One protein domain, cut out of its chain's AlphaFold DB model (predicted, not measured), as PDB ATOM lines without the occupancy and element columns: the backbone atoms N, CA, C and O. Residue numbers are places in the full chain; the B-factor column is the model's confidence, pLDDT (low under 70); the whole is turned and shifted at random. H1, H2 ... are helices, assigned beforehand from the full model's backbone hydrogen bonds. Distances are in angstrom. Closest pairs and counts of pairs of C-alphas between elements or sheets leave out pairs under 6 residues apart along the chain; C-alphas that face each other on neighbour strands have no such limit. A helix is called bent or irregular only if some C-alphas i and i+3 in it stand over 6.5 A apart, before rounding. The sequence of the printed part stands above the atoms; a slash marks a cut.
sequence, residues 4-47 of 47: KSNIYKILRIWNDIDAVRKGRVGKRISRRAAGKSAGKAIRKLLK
ATOM      1  N   LYS A   4      -7.307  35.841 -43.374       92.38
ATOM      2  CA  LYS A   4      -6.077  35.454 -42.661       92.38
ATOM      3  C   LYS A   4      -5.873  36.243 -41.364       92.38
ATOM      4  O   LYS A   4      -5.555  35.659 -40.334       92.38
ATOM      5  N   SER A   5      -6.072  37.562 -41.392       93.31
ATOM      6  CA  SER A   5      -5.872  38.429 -40.223       93.31
ATOM      7  C   SER A   5      -6.856  38.097 -39.097       93.31
ATOM      8  O   SER A   5      -6.470  38.062 -37.927       93.31
ATOM      9  N   ASN A   6      -8.101  37.780 -39.454       94.94
ATOM     10  CA  ASN A   6      -9.131  37.398 -38.492       94.94
ATOM     11  C   ASN A   6      -8.820  36.039 -37.848       94.94
ATOM     12  O   ASN A   6      -8.879  35.923 -36.625       94.94
ATOM     13  N   ILE A   7      -8.381  35.054 -38.641       96.19
ATOM     14  CA  ILE A   7      -7.950  33.742 -38.134       96.19
ATOM     15  C   ILE A   7      -6.789  33.900 -37.143       96.19
ATOM     16  O   ILE A   7      -6.850  33.370 -36.036       96.19
ATOM     17  N   TYR A   8      -5.763  34.689 -37.479       96.00
ATOM     18  CA  TYR A   8      -4.632  34.925 -36.574       96.00
ATOM     19  C   TYR A   8      -5.034  35.622 -35.271       96.00
ATOM     20  O   TYR A   8      -4.486  35.305 -34.213       96.00
ATOM     21  N   LYS A   9      -5.991  36.558 -35.316       95.81
ATOM     22  CA  LYS A   9      -6.516  37.205 -34.106       95.81
ATOM     23  C   LYS A   9      -7.195  36.200 -33.185       95.81
ATOM     24  O   LYS A   9      -6.860  36.158 -32.002       95.81
ATOM     25  N   ILE A  10      -8.090  35.377 -33.730       96.56
ATOM     26  CA  ILE A  10      -8.791  34.333 -32.972       96.56
ATOM     27  C   ILE A  10      -7.775  33.352 -32.383       96.56
ATOM     28  O   ILE A  10      -7.802  33.081 -31.185       96.56
ATOM     29  N   LEU A  11      -6.807  32.904 -33.185       96.62
ATOM     30  CA  LEU A  11      -5.753  31.994 -32.743       96.62
ATOM     31  C   LEU A  11      -4.920  32.589 -31.597       96.62
ATOM     32  O   LEU A  11      -4.519  31.878 -30.673       96.62
ATOM     33  N   ARG A  12      -4.652  33.900 -31.632       94.31
ATOM     34  CA  ARG A  12      -3.911  34.586 -30.569       94.31
ATOM     35  C   ARG A  12      -4.689  34.576 -29.256       94.31
ATOM     36  O   ARG A  12      -4.103  34.227 -28.235       94.31
ATOM     37  N   ILE A  13      -5.982  34.901 -29.316       95.50
ATOM     38  CA  ILE A  13      -6.889  34.892 -28.161       95.50
ATOM     39  C   ILE A  13      -6.999  33.475 -27.595       95.50
ATOM     40  O   ILE A  13      -6.809  33.274 -26.398       95.50
ATOM     41  N   TRP A  14      -7.199  32.474 -28.452       96.69
ATOM     42  CA  TRP A  14      -7.300  31.077 -28.034       96.69
ATOM     43  C   TRP A  14      -6.032  30.591 -27.318       96.69
ATOM     44  O   TRP A  14      -6.101  29.962 -26.265       96.69
ATOM     45  N   ASN A  15      -4.852  30.967 -27.822       94.25
ATOM     46  CA  ASN A  15      -3.583  30.672 -27.158       94.25
ATOM     47  C   ASN A  15      -3.407  31.408 -25.822       94.25
ATOM     48  O   ASN A  15      -2.676  30.926 -24.957       94.25
ATOM     49  N   ASP A  16      -3.957  32.616 -25.665       93.00
ATOM     50  CA  ASP A  16      -3.961  33.339 -24.386       93.00
ATOM     51  C   ASP A  16      -4.854  32.612 -23.370       93.00
ATOM     52  O   ASP A  16      -4.393  32.325 -22.264       93.00
ATOM     53  N   ILE A  17      -6.049  32.178 -23.782       95.81
ATOM     54  CA  ILE A  17      -6.965  31.384 -22.952       95.81
ATOM     55  C   ILE A  17      -6.334  30.044 -22.541       95.81
ATOM     56  O   ILE A  17      -6.347  29.701 -21.361       95.81
ATOM     57  N   ASP A  18      -5.721  29.294 -23.465       96.25
ATOM     58  CA  ASP A  18      -5.079  28.013 -23.130       96.25
ATOM     59  C   ASP A  18      -3.896  28.184 -22.162       96.25
ATOM     60  O   ASP A  18      -3.669  27.346 -21.285       96.25
ATOM     61  N   ALA A  19      -3.156  29.293 -22.275       94.75
ATOM     62  CA  ALA A  19      -2.075  29.611 -21.349       94.75
ATOM     63  C   ALA A  19      -2.598  29.913 -19.940       94.75
ATOM     64  O   ALA A  19      -1.966  29.483 -18.972       94.75
ATOM     65  N   VAL A  20      -3.731  30.620 -19.825       94.94
ATOM     66  CA  VAL A  20      -4.407  30.890 -18.543       94.94
ATOM     67  C   VAL A  20      -4.919  29.586 -17.946       94.94
ATOM     68  O   VAL A  20      -4.546  29.247 -16.828       94.94
ATOM     69  N   ARG A  21      -5.680  28.805 -18.723       95.88
ATOM     70  CA  ARG A  21      -6.275  27.535 -18.281       95.88
ATOM     71  C   ARG A  21      -5.237  26.542 -17.760       95.88
ATOM     72  O   ARG A  21      -5.503  25.816 -16.815       95.88
ATOM     73  N   LYS A  22      -4.048  26.508 -18.366       95.69
ATOM     74  CA  LYS A  22      -2.952  25.618 -17.949       95.69
ATOM     75  C   LYS A  22      -2.032  26.228 -16.883       95.69
ATOM     76  O   LYS A  22      -1.012  25.623 -16.575       95.69
ATOM     77  N   GLY A  23      -2.303  27.441 -16.391       94.38
ATOM     78  CA  GLY A  23      -1.445  28.131 -15.418       94.38
ATOM     79  C   GLY A  23      -0.066  28.543 -15.959       94.38
ATOM     80  O   GLY A  23       0.858  28.818 -15.202       94.38
ATOM     81  N   ARG A  24       0.115  28.593 -17.287       95.69
ATOM     82  CA  ARG A  24       1.412  28.842 -17.956       95.69
ATOM     83  C   ARG A  24       1.599  30.290 -18.419       95.69
ATOM     84  O   ARG A  24       2.575  30.582 -19.117       95.69
ATOM     85  N   VAL A  25       0.702  31.206 -18.043       93.94
ATOM     86  CA  VAL A  25       0.801  32.642 -18.377       93.94
ATOM     87  C   VAL A  25       2.124  33.237 -17.913       93.94
ATOM     88  O   VAL A  25       2.795  33.887 -18.714       93.94
ATOM     89  N   GLY A  26       2.552  32.949 -16.678       93.50
ATOM     90  CA  GLY A  26       3.825  33.442 -16.142       93.50
ATOM     91  C   GLY A  26       5.013  33.057 -17.028       93.50
ATOM     92  O   GLY A  26       5.770  33.923 -17.459       93.50
ATOM     93  N   LYS A  27       5.102  31.778 -17.428       94.00
ATOM     94  CA  LYS A  27       6.139  31.265 -18.347       94.00
ATOM     95  C   LYS A  27       6.087  31.921 -19.733       94.00
ATOM     96  O   LYS A  27       7.105  32.050 -20.411       94.00
ATOM     97  N   ARG A  28       4.901  32.324 -20.199       92.56
ATOM     98  CA  ARG A  28       4.740  33.031 -21.479       92.56
ATOM     99  C   ARG A  28       5.206  34.478 -21.387       92.56
ATOM    100  O   ARG A  28       5.878  34.948 -22.306       92.56
ATOM    101  N   ILE A  29       4.851  35.171 -20.308       92.50
ATOM    102  CA  ILE A  29       5.284  36.548 -20.062       92.50
ATOM    103  C   ILE A  29       6.797  36.586 -19.856       92.50
ATOM    104  O   ILE A  29       7.459  37.373 -20.530       92.50
ATOM    105  N   SER A  30       7.357  35.692 -19.036       95.12
ATOM    106  CA  SER A  30       8.801  35.631 -18.789       95.12
ATOM    107  C   SER A  30       9.593  35.392 -20.075       95.12
ATOM    108  O   SER A  30      10.513  36.147 -20.368       95.12
ATOM    109  N   ARG A  31       9.177  34.440 -20.922       95.50
ATOM    110  CA  ARG A  31       9.782  34.229 -22.251       95.50
ATOM    111  C   ARG A  31       9.720  35.465 -23.144       95.50
ATOM    112  O   ARG A  31      10.696  35.783 -23.818       95.50
ATOM    113  N   ARG A  32       8.577  36.163 -23.182       93.88
ATOM    114  CA  ARG A  32       8.431  37.397 -23.974       93.88
ATOM    115  C   ARG A  32       9.328  38.511 -23.443       93.88
ATOM    116  O   ARG A  32       9.915  39.234 -24.241       93.88
ATOM    117  N   ALA A  33       9.419  38.656 -22.123       96.06
ATOM    118  CA  ALA A  33      10.283  39.633 -21.478       96.06
ATOM    119  C   ALA A  33      11.758  39.331 -21.772       96.06
ATOM    120  O   ALA A  33      12.449  40.210 -22.280       96.06
ATOM    121  N   ALA A  34      12.186  38.079 -21.577       95.88
ATOM    122  CA  ALA A  34      13.538  37.608 -21.863       95.88
ATOM    123  C   ALA A  34      13.931  37.812 -23.336       95.88
ATOM    124  O   ALA A  34      15.004  38.325 -23.626       95.88
ATOM    125  N   GLY A  35      13.047  37.485 -24.285       96.00
ATOM    126  CA  GLY A  35      13.312  37.726 -25.706       96.00
ATOM    127  C   GLY A  35      13.436  39.216 -26.047       96.00
ATOM    128  O   GLY A  35      14.316  39.610 -26.809       96.00
ATOM    129  N   LYS A  36      12.591  40.072 -25.452       96.19
ATOM    130  CA  LYS A  36      12.667  41.531 -25.643       96.19
ATOM    131  C   LYS A  36      13.930  42.130 -25.027       96.19
ATOM    132  O   LYS A  36      14.521  43.018 -25.637       96.19
ATOM    133  N   SER A  37      14.326  41.695 -23.831       96.00
ATOM    134  CA  SER A  37      15.548  42.172 -23.180       96.00
ATOM    135  C   SER A  37      16.789  41.699 -23.934       96.00
ATOM    136  O   SER A  37      17.640  42.527 -24.246       96.00
ATOM    137  N   ALA A  38      16.844  40.422 -24.321       95.94
ATOM    138  CA  ALA A  38      17.928  39.864 -25.125       95.94
ATOM    139  C   ALA A  38      18.058  40.585 -26.473       95.94
ATOM    140  O   ALA A  38      19.139  41.050 -26.814       95.94
ATOM    141  N   GLY A  39      16.955  40.780 -27.204       95.88
ATOM    142  CA  GLY A  39      16.974  41.514 -28.472       95.88
ATOM    143  C   GLY A  39      17.445  42.965 -28.321       95.88
ATOM    144  O   GLY A  39      18.191  43.462 -29.162       95.88
ATOM    145  N   LYS A  40      17.071  43.644 -27.227       95.50
ATOM    146  CA  LYS A  40      17.583  44.988 -26.909       95.50
ATOM    147  C   LYS A  40      19.082  44.982 -26.604       95.50
ATOM    148  O   LYS A  40      19.774  45.892 -27.051       95.50
ATOM    149  N   ALA A  41      19.569  43.992 -25.858       95.06
ATOM    150  CA  ALA A  41      20.987  43.849 -25.539       95.06
ATOM    151  C   ALA A  41      21.813  43.569 -26.802       95.06
ATOM    152  O   ALA A  41      22.757  44.297 -27.085       95.06
ATOM    153  N   ILE A  42      21.386  42.606 -27.620       95.25
ATOM    154  CA  ILE A  42      22.022  42.276 -28.903       95.25
ATOM    155  C   ILE A  42      22.061  43.503 -29.819       95.25
ATOM    156  O   ILE A  42      23.104  43.824 -30.373       95.25
ATOM    157  N   ARG A  43      20.955  44.251 -29.930       95.06
ATOM    158  CA  ARG A  43      20.913  45.474 -30.746       95.06
ATOM    159  C   ARG A  43      21.896  46.551 -30.283       95.06
ATOM    160  O   ARG A  43      22.314  47.347 -31.109       95.06
ATOM    161  N   LYS A  44      22.208  46.617 -28.987       94.75
ATOM    162  CA  LYS A  44      23.214  47.541 -28.441       94.75
ATOM    163  C   LYS A  44      24.648  47.054 -28.650       94.75
ATOM    164  O   LYS A  44      25.535  47.884 -28.688       94.75
ATOM    165  N   LEU A  45      24.863  45.743 -28.724       92.62
ATOM    166  CA  LEU A  45      26.183  45.148 -28.957       92.62
ATOM    167  C   LEU A  45      26.585  45.178 -30.436       92.62
ATOM    168  O   LEU A  45      27.763  45.277 -30.746       92.62
ATOM    169  N   LEU A  46      25.610  45.056 -31.342       93.44
ATOM    170  CA  LEU A  46      25.825  45.017 -32.795       93.44
ATOM    171  C   LEU A  46      25.703  46.389 -33.477       93.44
ATOM    172  O   LEU A  46      25.711  46.457 -34.705       93.44
ATOM    173  N   LYS A  47      25.498  47.457 -32.706       75.75
ATOM    174  CA  LYS A  47      25.372  48.827 -33.202       75.75
ATOM    175  C   LYS A  47      26.477  49.672 -32.602       75.75
ATOM    176  O   LYS A  47      26.992  50.527 -33.348       75.75
TER     177      LYS A  47
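Overview. This is residues 4 to 47 of the 47 residues of an uncharacterized protein of Sediminibacillus halophilus (UniProt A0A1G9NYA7). Two long helices, H1 and H2, meet at a corner near residues 19 to 25 and open from it as a wide V lying nearly in one plane. Away from the corner the arms stand free, with residues 4 to 15 of H1 in one and residues 29 to 47, of which 29 to 45 belong to H2, in the other. The printed part has 44 residues, with two named helices in the order H1, H2 and no named strand; its class is all helix. It is only just extended, close to loose, with a radius of gyration of the C-alphas of 14.4 A, and its flat outline spans 38 by 28 by 6 A.

Along the chain. Find C-alpha 4 at (-6.077, 35.454, -42.661); from there H1 runs through residues 4 to 21, 25.6 A from first to last C-alpha, and ends at C-alpha 21 at (-6.275, 27.535, -18.281). After residues 22 to 24, look for C-alpha 25 at (0.801, 32.642, -18.377), where H2 begins; it takes residues 25 to 45, 30.2 A from first to last C-alpha, to C-alpha 45 at (26.183, 45.148, -28.957). Neither helix is bent.

Arrangement. Look at the tight link of three residues between H1 and H2: the two helices only just touch, and only at the corner by this link, with 3 pairs of C-alphas within 8 A. H1 touches with residues 16 to 19 alone, H2 with residues 25 to 28 alone. Their closest C-alphas, those of Ala 19 and Val 25, are 5.1 A apart. Their lines stand at a steep tilt of 62 degrees, opposite ways, and their centres are 21.0 A apart. Read the backbone O of residue i against the N of residue i+4: in H1 and H2 every such pair is within hydrogen-bond range.

Size, cuts and confidence. The two C-alphas farthest apart are those of Arg 21 and Lys 47, at 41.0 A. From the first to the last printed C-alpha, Lys 4 to Lys 47, it is 35.5 A. The printed part has no cut, and Lys 47 is the chain's last residue. In the B-factor column of this predicted model the mean pLDDT of the printed part is 94.5, and no printed residue is under 70.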